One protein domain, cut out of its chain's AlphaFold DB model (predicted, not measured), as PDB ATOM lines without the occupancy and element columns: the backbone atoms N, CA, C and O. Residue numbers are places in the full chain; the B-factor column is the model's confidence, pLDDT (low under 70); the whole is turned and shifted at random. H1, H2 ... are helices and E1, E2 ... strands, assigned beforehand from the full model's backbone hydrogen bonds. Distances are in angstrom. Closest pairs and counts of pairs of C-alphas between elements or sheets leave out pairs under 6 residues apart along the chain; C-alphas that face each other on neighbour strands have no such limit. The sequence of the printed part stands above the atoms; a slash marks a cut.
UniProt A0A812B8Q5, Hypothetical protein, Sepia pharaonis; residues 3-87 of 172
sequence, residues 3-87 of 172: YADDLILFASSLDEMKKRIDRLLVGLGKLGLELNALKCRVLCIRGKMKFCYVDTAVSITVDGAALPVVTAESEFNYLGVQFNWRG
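What this domain is: This is residues 3 to 87 of the 172 residues of the protein "Hypothetical protein" of Sepia pharaonis (UniProt A0A812B8Q5). This domain has little regular structure: two small separate hairpins, E1 with E2 and E3 with E4, and one helix, H1, joined by long loops. The first hairpin and the far end of H1, where residues 27 to 32 stick out, lie at opposite ends of the longest axis. The printed part has 85 residues, 32 in named elements, in the order H1, E1, E2, E3, E4; its class is mixed, both sheets antiparallel. It is compact, radius of gyration of the C-alphas 13.7 A, spans 44 by 30 by 20 A.

How they stand to each other: E1, residues 45 to 48, and E2, residues 51 to 54, form an antiparallel hairpin at 162 degrees; N 46 and O 53, 2.9 A apart, are within hydrogen-bond range. E3, residues 76 to 78, and E4, residues 81 to 84, form another at 140 degrees, with N 83 and O 76 within range at 2.7 A. The hairpins are apart. H1, residues 14 to 30, is apart from E2, E3 and E4; its O i to N i+4 pairs are all within range.

Where its parts are: H1 runs 24.7 A from C-alpha 14 at (49.765, 41.337, 17.374). E1 measures 10.3 A, E2 10.6 A, E3 6.8 A and E4 10.1 A, ending at (38.602, 37.150, 33.079).

The domain as a whole: Links H1 to E1 and E2 to E3 are long. The printed part has no cut; no printed residue is under 70.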
ATOM      1  N   TYR A   3      56.245  40.517  38.467       89.19
ATOM      2  CA  TYR A   3      56.353  40.184  39.877       89.19
ATOM      3  C   TYR A   3      56.992  38.804  39.995       89.19
ATOM      4  O   TYR A   3      56.405  37.828  39.544       89.19
ATOM      5  N   ALA A   4      58.189  38.729  40.581       90.00
ATOM      6  CA  ALA A   4      59.009  37.518  40.556       90.00
ATOM      7  C   ALA A   4      59.132  36.950  39.121       90.00
ATOM      8  O   ALA A   4      59.622  37.651  38.234       90.00
ATOM      9  N   ASP A   5      58.686  35.715  38.904       88.94
ATOM     10  CA  ASP A   5      58.635  35.016  37.620       88.94
ATOM     11  C   ASP A   5      57.359  35.301  36.802       88.94
ATOM     12  O   ASP A   5      57.337  35.061  35.593       88.94
ATOM     13  N   ASP A   6      56.320  35.878  37.413       90.06
ATOM     14  CA  ASP A   6      55.061  36.196  36.744       90.06
ATOM     15  C   ASP A   6      55.150  37.518  35.954       90.06
ATOM     16  O   ASP A   6      55.224  38.624  36.509       90.06
ATOM     17  N   LEU A   7      55.068  37.421  34.622       92.19
ATOM     18  CA  LEU A   7      55.149  38.553  33.694       92.19
ATOM     19  C   LEU A   7      53.849  38.745  32.899       92.19
ATOM     20  O   LEU A   7      53.346  37.823  32.263       92.19
ATOM     21  N   ILE A   8      53.365  39.989  32.844       92.38
ATOM     22  CA  ILE A   8      52.293  40.416  31.934       92.38
ATOM     23  C   ILE A   8      52.852  41.404  30.912       92.38
ATOM     24  O   ILE A   8      53.337  42.491  31.267       92.38
ATOM     25  N   LEU A   9      52.729  41.034  29.639       93.31
ATOM     26  CA  LEU A   9      53.067  41.864  28.489       93.31
ATOM     27  C   LEU A   9      51.811  42.492  27.886       93.31
ATOM     28  O   LEU A   9      50.792  41.832  27.706       93.31
ATOM     29  N   PHE A  10      51.918  43.769  27.527       93.06
ATOM     30  CA  PHE A  10      50.878  44.505  26.817       93.06
ATOM     31  C   PHE A  10      51.423  44.987  25.476       93.06
ATOM     32  O   PHE A  10      52.578  45.413  25.382       93.06
ATOM     33  N   ALA A  11      50.581  44.930  24.452       93.94
ATOM     34  CA  ALA A  11      50.872  45.445  23.123       93.94
ATOM     35  C   ALA A  11      49.570  45.916  22.472       93.94
ATOM     36  O   ALA A  11      48.506  45.364  22.753       93.94
ATOM     37  N   SER A  12      49.659  46.912  21.590       91.06
ATOM     38  CA  SER A  12      48.478  47.436  20.884       91.06
ATOM     39  C   SER A  12      48.187  46.672  19.587       91.06
ATOM     40  O   SER A  12      47.115  46.807  19.004       91.06
ATOM     41  N   SER A  13      49.148  45.867  19.125       91.50
ATOM     42  CA  SER A  13      49.074  45.061  17.907       91.50
ATOM     43  C   SER A  13      49.690  43.680  18.128       91.50
ATOM     44  O   SER A  13      50.595  43.508  18.947       91.50
ATOM     45  N   LEU A  14      49.229  42.697  17.353       90.94
ATOM     46  CA  LEU A  14      49.765  41.337  17.374       90.94
ATOM     47  C   LEU A  14      51.240  41.292  16.947       90.94
ATOM     48  O   LEU A  14      52.027  40.563  17.541       90.94
ATOM     49  N   ASP A  15      51.620  42.090  15.949       91.88
ATOM     50  CA  ASP A  15      53.008  42.174  15.474       91.88
ATOM     51  C   ASP A  15      53.942  42.746  16.553       91.88
ATOM     52  O   ASP A  15      55.033  42.236  16.803       91.88
ATOM     53  N   GLU A  16      53.471  43.767  17.273       94.44
ATOM     54  CA  GLU A  16      54.201  44.344  18.399       94.44
ATOM     55  C   GLU A  16      54.346  43.335  19.549       94.44
ATOM     56  O   GLU A  16      55.414  43.244  20.156       94.44
ATOM     57  N   MET A  17      53.303  42.542  19.823       94.00
ATOM     58  CA  MET A  17      53.360  41.478  20.827       94.00
ATOM     59  C   MET A  17      54.430  40.440  20.476       94.00
ATOM     60  O   MET A  17      55.255  40.117  21.327       94.00
ATOM     61  N   LYS A  18      54.466  39.969  19.221       93.06
ATOM     62  CA  LYS A  18      55.479  39.008  18.751       93.06
ATOM     63  C   LYS A  18      56.893  39.561  18.930       93.06
ATOM     64  O   LYS A  18      57.700  38.952  19.619       93.06
ATOM     65  N   LYS A  19      57.141  40.793  18.474       94.00
ATOM     66  CA  LYS A  19      58.435  41.475  18.660       94.00
ATOM     67  C   LYS A  19      58.843  41.608  20.130       94.00
ATOM     68  O   LYS A  19      60.030  41.540  20.450       94.00
ATOM     69  N   ARG A  20      57.889  41.853  21.037       94.69
ATOM     70  CA  ARG A  20      58.156  41.933  22.485       94.69
ATOM     71  C   ARG A  20      58.511  40.568  23.069       94.69
ATOM     72  O   ARG A  20      59.432  40.503  23.877       94.69
ATOM     73  N   ILE A  21      57.821  39.513  22.644       93.56
ATOM     74  CA  ILE A  21      58.115  38.130  23.038       93.56
ATOM     75  C   ILE A  21      59.499  37.713  22.534       93.56
ATOM     76  O   ILE A  21      60.294  37.227  23.328       93.56
ATOM     77  N   ASP A  22      59.843  38.000  21.279       92.81
ATOM     78  CA  ASP A  22      61.157  37.655  20.716       92.81
ATOM     79  C   ASP A  22      62.299  38.324  21.496       92.81
ATOM     80  O   ASP A  22      63.293  37.693  21.857       92.81
ATOM     81  N   ARG A  23      62.142  39.610  21.832       94.12
ATOM     82  CA  ARG A  23      63.114  40.331  22.672       94.12
ATOM     83  C   ARG A  23      63.208  39.748  24.078       94.12
ATOM     84  O   ARG A  23      64.303  39.708  24.636       94.12
ATOM     85  N   LEU A  24      62.078  39.328  24.648       93.38
ATOM     86  CA  LEU A  24      62.040  38.686  25.957       93.38
ATOM     87  C   LEU A  24      62.794  37.352  25.921       93.38
ATOM     88  O   LEU A  24      63.633  37.134  26.784       93.38
ATOM     89  N   LEU A  25      62.561  36.516  24.908       93.12
ATOM     90  CA  LEU A  25      63.245  35.233  24.726       93.12
ATOM     91  C   LEU A  25      64.760  35.410  24.583       93.12
ATOM     92  O   LEU A  25      65.521  34.722  25.255       93.12
ATOM     93  N   VAL A  26      65.214  36.393  23.799       93.44
ATOM     94  CA  VAL A  26      66.650  36.721  23.699       93.44
ATOM     95  C   VAL A  26      67.222  37.159  25.052       93.44
ATOM     96  O   VAL A  26      68.356  36.820  25.387       93.44
ATOM     97  N   GLY A  27      66.461  37.931  25.832       93.31
ATOM     98  CA  GLY A  27      66.862  38.355  27.173       93.31
ATOM     99  C   GLY A  27      66.947  37.192  28.162       93.31
ATOM    100  O   GLY A  27      67.941  37.074  28.874       93.31
ATOM    101  N   LEU A  28      65.940  36.321  28.173       92.25
ATOM    102  CA  LEU A  28      65.874  35.141  29.035       92.25
ATOM    103  C   LEU A  28      66.953  34.118  28.675       92.25
ATOM    104  O   LEU A  28      67.637  33.626  29.568       92.25
ATOM    105  N   GLY A  29      67.206  33.896  27.382       92.94
ATOM    106  CA  GLY A  29      68.255  32.991  26.912       92.94
ATOM    107  C   GLY A  29      69.656  33.404  27.374       92.94
ATOM    108  O   GLY A  29      70.460  32.552  27.739       92.94
ATOM    109  N   LYS A  30      69.941  34.712  27.472       94.62
ATOM    110  CA  LYS A  30      71.207  35.214  28.051       94.62
ATOM    111  C   LYS A  30      71.366  34.887  29.536       94.62
ATOM    112  O   LYS A  30      72.489  34.849  30.026       94.62
ATOM    113  N   LEU A  31      70.256  34.684  30.241       94.00
ATOM    114  CA  LEU A  31      70.220  34.310  31.652       94.00
ATOM    115  C   LEU A  31      70.092  32.790  31.848       94.00
ATOM    116  O   LEU A  31      70.030  32.340  32.987       94.00
ATOM    117  N   GLY A  32      70.037  32.004  30.764       93.00
ATOM    118  CA  GLY A  32      69.775  30.564  30.824       93.00
ATOM    119  C   GLY A  32      68.356  30.222  31.291       93.00
ATOM    120  O   GLY A  32      68.144  29.163  31.874       93.00
ATOM    121  N   LEU A  33      67.400  31.134  31.090       91.06
ATOM    122  CA  LEU A  33      65.993  30.950  31.434       91.06
ATOM    123  C   LEU A  33      65.169  30.656  30.178       91.06
ATOM    124  O   LEU A  33      65.414  31.225  29.115       91.06
ATOM    125  N   GLU A  34      64.143  29.826  30.338       90.19
ATOM    126  CA  GLU A  34      63.215  29.438  29.275       90.19
ATOM    127  C   GLU A  34      61.769  29.735  29.687       90.19
ATOM    128  O   GLU A  34      61.417  29.697  30.872       90.19
ATOM    129  N   LEU A  35      60.911  30.038  28.708       89.75
ATOM    130  CA  LEU A  35      59.488  30.252  28.959       89.75
ATOM    131  C   LEU A  35      58.738  28.926  28.969       89.75
ATOM    132  O   LEU A  35      58.806  28.126  28.042       89.75
ATOM    133  N   ASN A  36      57.907  28.731  29.990       90.06
ATOM    134  CA  ASN A  36      56.991  27.603  30.016       90.06
ATOM    135  C   ASN A  36      55.714  27.934  29.225       90.06
ATOM    136  O   ASN A  36      54.753  28.476  29.779       90.06
ATOM    137  N   ALA A  37      55.688  27.563  27.943       88.06
ATOM    138  CA  ALA A  37      54.567  27.819  27.035       88.06
ATOM    139  C   ALA A  37      53.204  27.310  27.554       88.06
ATOM    140  O   ALA A  37      52.177  27.919  27.262       88.06
ATOM    141  N   LEU A  38      53.178  26.243  28.367       86.44
ATOM    142  CA  LEU A  38      51.944  25.678  28.934       86.44
ATOM    143  C   LEU A  38      51.355  26.533  30.065       86.44
ATOM    144  O   LEU A  38      50.150  26.483  30.316       86.44
ATOM    145  N   LYS A  39      52.197  27.299  30.768       88.56
ATOM    146  CA  LYS A  39      51.767  28.238  31.815       88.56
ATOM    147  C   LYS A  39      51.426  29.616  31.251       88.56
ATOM    148  O   LYS A  39      50.655  30.355  31.863       88.56
ATOM    149  N   CYS A  40      51.976  29.957  30.091       91.38
ATOM    150  CA  CYS A  40      51.669  31.192  29.387       91.38
ATOM    151  C   CYS A  40      50.260  31.156  28.781       91.38
ATOM    152  O   CYS A  40      49.735  30.107  28.414       91.38
ATOM    153  N   ARG A  41      49.637  32.330  28.656       91.81
ATOM    154  CA  ARG A  41      48.330  32.494  28.011       91.81
ATOM    155  C   ARG A  41      48.299  33.779  27.201       91.81
ATOM    156  O   ARG A  41      48.965  34.751  27.552       91.81
ATOM    157  N   VAL A  42      47.497  33.791  26.142       93.62
ATOM    158  CA  VAL A  42      47.308  34.961  25.277       93.62
ATOM    159  C   VAL A  42      45.867  35.428  25.358       93.62
ATOM    160  O   VAL A  42      44.944  34.656  25.131       93.62
ATOM    161  N   LEU A  43      45.675  36.711  25.641       93.00
ATOM    162  CA  LEU A  43      44.377  37.367  25.593       93.00
ATOM    163  C   LEU A  43      44.423  38.451  24.520       93.00
ATOM    164  O   LEU A  43      45.174  39.419  24.642       93.00
ATOM    165  N   CYS A  44      43.613  38.295  23.476       93.06
ATOM    166  CA  CYS A  44      43.414  39.329  22.471       93.06
ATOM    167  C   CYS A  44      41.996  39.878  22.587       93.06
ATOM    168  O   CYS A  44      41.021  39.143  22.451       93.06
ATOM    169  N   ILE A  45      41.886  41.179  22.834       91.94
ATOM    170  CA  ILE A  45      40.607  41.879  22.859       91.94
ATOM    171  C   ILE A  45      40.591  42.813  21.662       91.94
ATOM    172  O   ILE A  45      41.440  43.698  21.539       91.94
ATOM    173  N   ARG A  46      39.612  42.624  20.781       89.88
ATOM    174  CA  ARG A  46      39.336  43.543  19.681       89.88
ATOM    175  C   ARG A  46      38.067  44.302  19.980       89.88
ATOM    176  O   ARG A  46      37.126  43.772  20.562       89.88
ATOM    177  N   GLY A  47      38.013  45.554  19.566       86.06
ATOM    178  CA  GLY A  47      36.816  46.345  19.758       86.06
ATOM    179  C   GLY A  47      36.829  47.628  18.961       86.06
ATOM    180  O   GLY A  47      37.879  48.134  18.572       86.06
ATOM    181  N   LYS A  48      35.630  48.152  18.732       80.75
ATOM    182  CA  LYS A  48      35.392  49.470  18.159       80.75
ATOM    183  C   LYS A  48      34.366  50.180  19.032       80.75
ATOM    184  O   LYS A  48      33.252  49.690  19.201       80.75
ATOM    185  N   MET A  49      34.743  51.340  19.571       78.38
ATOM    186  CA  MET A  49      33.916  52.179  20.452       78.38
ATOM    187  C   MET A  49      33.140  51.384  21.522       78.38
ATOM    188  O   MET A  49      33.695  51.052  22.560       78.38
ATOM    189  N   LYS A  50      31.852  51.103  21.276       80.94
ATOM    190  CA  LYS A  50      30.906  50.509  22.235       80.94
ATOM    191  C   LYS A  50      30.877  48.978  22.227       80.94
ATOM    192  O   LYS A  50      30.162  48.395  23.035       80.94
ATOM    193  N   PHE A  51      31.608  48.328  21.324       82.00
ATOM    194  CA  PHE A  51      31.636  46.874  21.213       82.00
ATOM    195  C   PHE A  51      33.066  46.356  21.313       82.00
ATOM    196  O   PHE A  51      33.964  46.860  20.638       82.00
ATOM    197  N   CYS A  52      33.268  45.332  22.135       88.06
ATOM    198  CA  CYS A  52      34.510  44.581  22.212       88.06
ATOM    199  C   CYS A  52      34.206  43.086  22.324       88.06
ATOM    200  O   CYS A  52      33.177  42.693  22.875       88.06
ATOM    201  N   TYR A  53      35.099  42.273  21.781       89.25
ATOM    202  CA  TYR A  53      35.031  40.823  21.807       89.25
ATOM    203  C   TYR A  53      36.433  40.242  21.979       89.25
ATOM    204  O   TYR A  53      37.442  40.876  21.655       89.25
ATOM    205  N   VAL A  54      36.485  39.026  22.510       92.00
ATOM    206  CA  VAL A  54      37.726  38.265  22.630       92.00
ATOM    207  C   VAL A  54      37.990  37.581  21.295       92.00
ATOM    208  O   VAL A  54      37.145  36.828  20.812       92.00
ATOM    209  N   ASP A  55      39.137  37.867  20.686       91.12
ATOM    210  CA  ASP A  55      39.551  37.238  19.436       91.12
ATOM    211  C   ASP A  55      40.315  35.944  19.737       91.12
ATOM    212  O   ASP A  55      41.480  35.969  20.137       91.12
ATOM    213  N   THR A  56      39.640  34.810  19.549       90.69
ATOM    214  CA  THR A  56      40.205  33.474  19.769       90.69
ATOM    215  C   THR A  56      40.940  32.915  18.551       90.69
ATOM    216  O   THR A  56      41.549  31.856  18.659       90.69
ATOM    217  N   ALA A  57      40.901  33.594  17.398       88.06
ATOM    218  CA  ALA A  57      41.592  33.153  16.184       88.06
ATOM    219  C   ALA A  57      43.090  33.514  16.187       88.06
ATOM    220  O   ALA A  57      43.834  33.127  15.285       88.06
ATOM    221  N   VAL A  58      43.547  34.270  17.188       88.06
ATOM    222  CA  VAL A  58      44.948  34.664  17.327       88.06
ATOM    223  C   VAL A  58      45.805  33.468  17.714       88.06
ATOM    224  O   VAL A  58      45.562  32.828  18.730       88.06
ATOM    225  N   SER A  59      46.877  33.234  16.962       87.25
ATOM    226  CA  SER A  59      47.921  32.279  17.321       87.25
ATOM    227  C   SER A  59      49.258  32.990  17.533       87.25
ATOM    228  O   SER A  59      49.740  33.768  16.701       87.25
ATOM    229  N   ILE A  60      49.861  32.731  18.691       88.69
ATOM    230  CA  ILE A  60      51.232  33.125  19.016       88.69
ATOM    231  C   ILE A  60      51.973  31.849  19.379       88.69
ATOM    232  O   ILE A  60      51.497  31.073  20.204       88.69
ATOM    233  N   THR A  61      53.119  31.636  18.750       88.44
ATOM    234  CA  THR A  61      53.979  30.480  18.989       88.44
ATOM    235  C   THR A  61      55.230  30.915  19.735       88.44
ATOM    236  O   THR A  61      55.851  31.902  19.345       88.44
ATOM    237  N   VAL A  62      55.600  30.172  20.773       87.12
ATOM    238  CA  VAL A  62      56.843  30.326  21.537       87.12
ATOM    239  C   VAL A  62      57.543  28.975  21.523       87.12
ATOM    240  O   VAL A  62      56.910  27.968  21.830       87.12
ATOM    241  N   ASP A  63      58.805  28.942  21.092       81.62
ATOM    242  CA  ASP A  63      59.628  27.723  21.014       81.62
ATOM    243  C   ASP A  63      58.939  26.547  20.289       81.62
ATOM    244  O   ASP A  63      59.021  25.388  20.684       81.62
ATOM    245  N   GLY A  64      58.202  26.855  19.214       81.69
ATOM    246  CA  GLY A  64      57.462  25.871  18.412       81.69
ATOM    247  C   GLY A  64      56.111  25.430  18.993       81.69
ATOM    248  O   GLY A  64      55.349  24.762  18.295       81.69
ATOM    249  N   ALA A  65      55.760  25.843  20.214       86.56
ATOM    250  CA  ALA A  65      54.470  25.562  20.840       86.56
ATOM    251  C   ALA A  65      53.506  26.752  20.710       86.56
ATOM    252  O   ALA A  65      53.866  27.901  20.966       86.56
ATOM    253  N   ALA A  66      52.252  26.491  20.332       89.00
ATOM    254  CA  ALA A  66      51.212  27.518  20.321       89.00
ATOM    255  C   ALA A  66      50.741  27.824  21.751       89.00
ATOM    256  O   ALA A  66      50.394  26.916  22.507       89.00
ATOM    257  N   LEU A  67      50.704  29.107  22.111       91.62
ATOM    258  CA  LEU A  67      50.234  29.538  23.420       91.62
ATOM    259  C   LEU A  67      48.709  29.363  23.544       91.62
ATOM    260  O   LEU A  67      47.978  29.772  22.636       91.62
ATOM    261  N   PRO A  68      48.208  28.832  24.675       91.31
ATOM    262  CA  PRO A  68      46.779  28.761  24.951       91.31
ATOM    263  C   PRO A  68      46.112  30.143  24.903       91.31
ATOM    264  O   PRO A  68      46.534  31.082  25.586       91.31
ATOM    265  N   VAL A  69      45.034  30.259  24.129       92.12
ATOM    266  CA  VAL A  69      44.262  31.502  24.007       92.12
ATOM    267  C   VAL A  69      43.165  31.543  25.069       92.12
ATOM    268  O   VAL A  69      42.418  30.584  25.256       92.12
ATOM    269  N   VAL A  70      43.068  32.668  25.771       91.38
ATOM    270  CA  VAL A  70      42.009  32.973  26.737       91.38
ATOM    271  C   VAL A  70      40.724  33.243  25.957       91.38
ATOM    272  O   VAL A  70      40.685  34.129  25.106       91.38
ATOM    273  N   THR A  71      39.674  32.481  26.241       90.50
ATOM    274  CA  THR A  71      38.333  32.659  25.672       90.50
ATOM    275  C   THR A  71      37.488  33.605  26.528       90.50
ATOM    276  O   THR A  71      37.839  33.930  27.666       90.50
ATOM    277  N   ALA A  72      36.330  34.020  26.006       88.44
ATOM    278  CA  ALA A  72      35.392  34.881  26.728       88.44
ATOM    279  C   ALA A  72      34.818  34.252  28.017       88.44
ATOM    280  O   ALA A  72      34.353  34.981  28.892       88.44
ATOM    281  N   GLU A  73      34.858  32.926  28.129       87.00
ATOM    282  CA  GLU A  73      34.375  32.164  29.289       87.00
ATOM    283  C   GLU A  73      35.510  31.729  30.217       87.00
ATOM    284  O   GLU A  73      35.270  31.313  31.346       87.00
ATOM    285  N   SER A  74      36.756  31.813  29.748       87.06
ATOM    286  CA  SER A  74      37.899  31.380  30.535       87.06
ATOM    287  C   SER A  74      38.280  32.399  31.602       87.06
ATOM    288  O   SER A  74      38.233  33.617  31.397       87.06
ATOM    289  N   GLU A  75      38.729  31.866  32.730       89.38
ATOM    290  CA  GLU A  75      39.316  32.628  33.819       89.38
ATOM    291  C   GLU A  75      40.766  32.181  34.034       89.38
ATOM    292  O   GLU A  75      41.131  31.030  33.782       89.38
ATOM    293  N   PHE A  76      41.609  33.094  34.502       88.88
ATOM    294  CA  PHE A  76      43.013  32.828  34.798       88.88
ATOM    295  C   PHE A  76      43.432  33.518  36.093       88.88
ATOM    296  O   PHE A  76      42.870  34.542  36.464       88.88
ATOM    297  N   ASN A  77      44.420  32.957  36.782       88.31
ATOM    298  CA  ASN A  77      44.925  33.507  38.035       88.31
ATOM    299  C   ASN A  77      46.196  34.312  37.798       88.31
ATOM    300  O   ASN A  77      47.085  33.865  37.078       88.31
ATOM    301  N   TYR A  78      46.287  35.471  38.441       88.31
ATOM    302  CA  TYR A  78      47.503  36.272  38.513       88.31
ATOM    303  C   TYR A  78      47.645  36.825  39.931       88.31
ATOM    304  O   TYR A  78      46.739  37.496  40.423       88.31
ATOM    305  N   LEU A  79      48.755  36.503  40.603       86.56
ATOM    306  CA  LEU A  79      49.037  36.917  41.988       86.56
ATOM    307  C   LEU A  79      47.911  36.584  42.989       86.56
ATOM    308  O   LEU A  79      47.611  37.359  43.892       86.56
ATOM    309  N   GLY A  80      47.257  35.433  42.809       81.38
ATOM    310  CA  GLY A  80      46.144  34.993  43.663       81.38
ATOM    311  C   GLY A  80      44.807  35.692  43.391       81.38
ATOM    312  O   GLY A  80      43.825  35.418  44.078       81.38
ATOM    313  N   VAL A  81      44.745  36.562  42.381       83.38
ATOM    314  CA  VAL A  81      43.516  37.211  41.922       83.38
ATOM    315  C   VAL A  81      43.036  36.515  40.654       83.38
ATOM    316  O   VAL A  81      43.802  36.320  39.708       83.38
ATOM    317  N   GLN A  82      41.758  36.147  40.633       86.75
ATOM    318  CA  GLN A  82      41.114  35.562  39.463       86.75
ATOM    319  C   GLN A  82      40.752  36.683  38.479       86.75
ATOM    320  O   GLN A  82      40.118  37.673  38.847       86.75
ATOM    321  N   PHE A  83      41.138  36.529  37.219       88.69
ATOM    322  CA  PHE A  83      40.853  37.437  36.115       88.69
ATOM    323  C   PHE A  83      40.047  36.726  35.032       88.69
ATOM    324  O   PHE A  83      40.216  35.537  34.776       88.69
ATOM    325  N   ASN A  84      39.203  37.491  34.356       90.12
ATOM    326  CA  ASN A  84      38.602  37.150  33.079       90.12
ATOM    327  C   ASN A  84      38.994  38.215  32.044       90.12
ATOM    328  O   ASN A  84      39.712  39.175  32.335       90.12
ATOM    329  N   TRP A  85      38.501  38.085  30.815       88.00
ATOM    330  CA  TRP A  85      38.813  39.044  29.753       88.00
ATOM    331  C   TRP A  85      38.354  40.489  30.040       88.00
ATOM    332  O   TRP A  85      38.871  41.420  29.431       88.00
ATOM    333  N   ARG A  86      37.399  40.705  30.958       87.12
ATOM    334  CA  ARG A  86      36.932  42.042  31.378       87.12
ATOM    335  C   ARG A  86      37.752  42.636  32.529       87.12
ATOM    336  O   ARG A  86      37.462  43.757  32.952       87.12
ATOM    337  N   GLY A  87      38.731  41.903  33.054       85.75
ATOM    338  CA  GLY A  87      39.540  42.286  34.208       85.75
ATOM    339  C   GLY A  87      39.322  41.344  35.386       85.75
ATOM    340  O   GLY A  87      39.133  40.149  35.200       85.75
TER     341      GLY A  87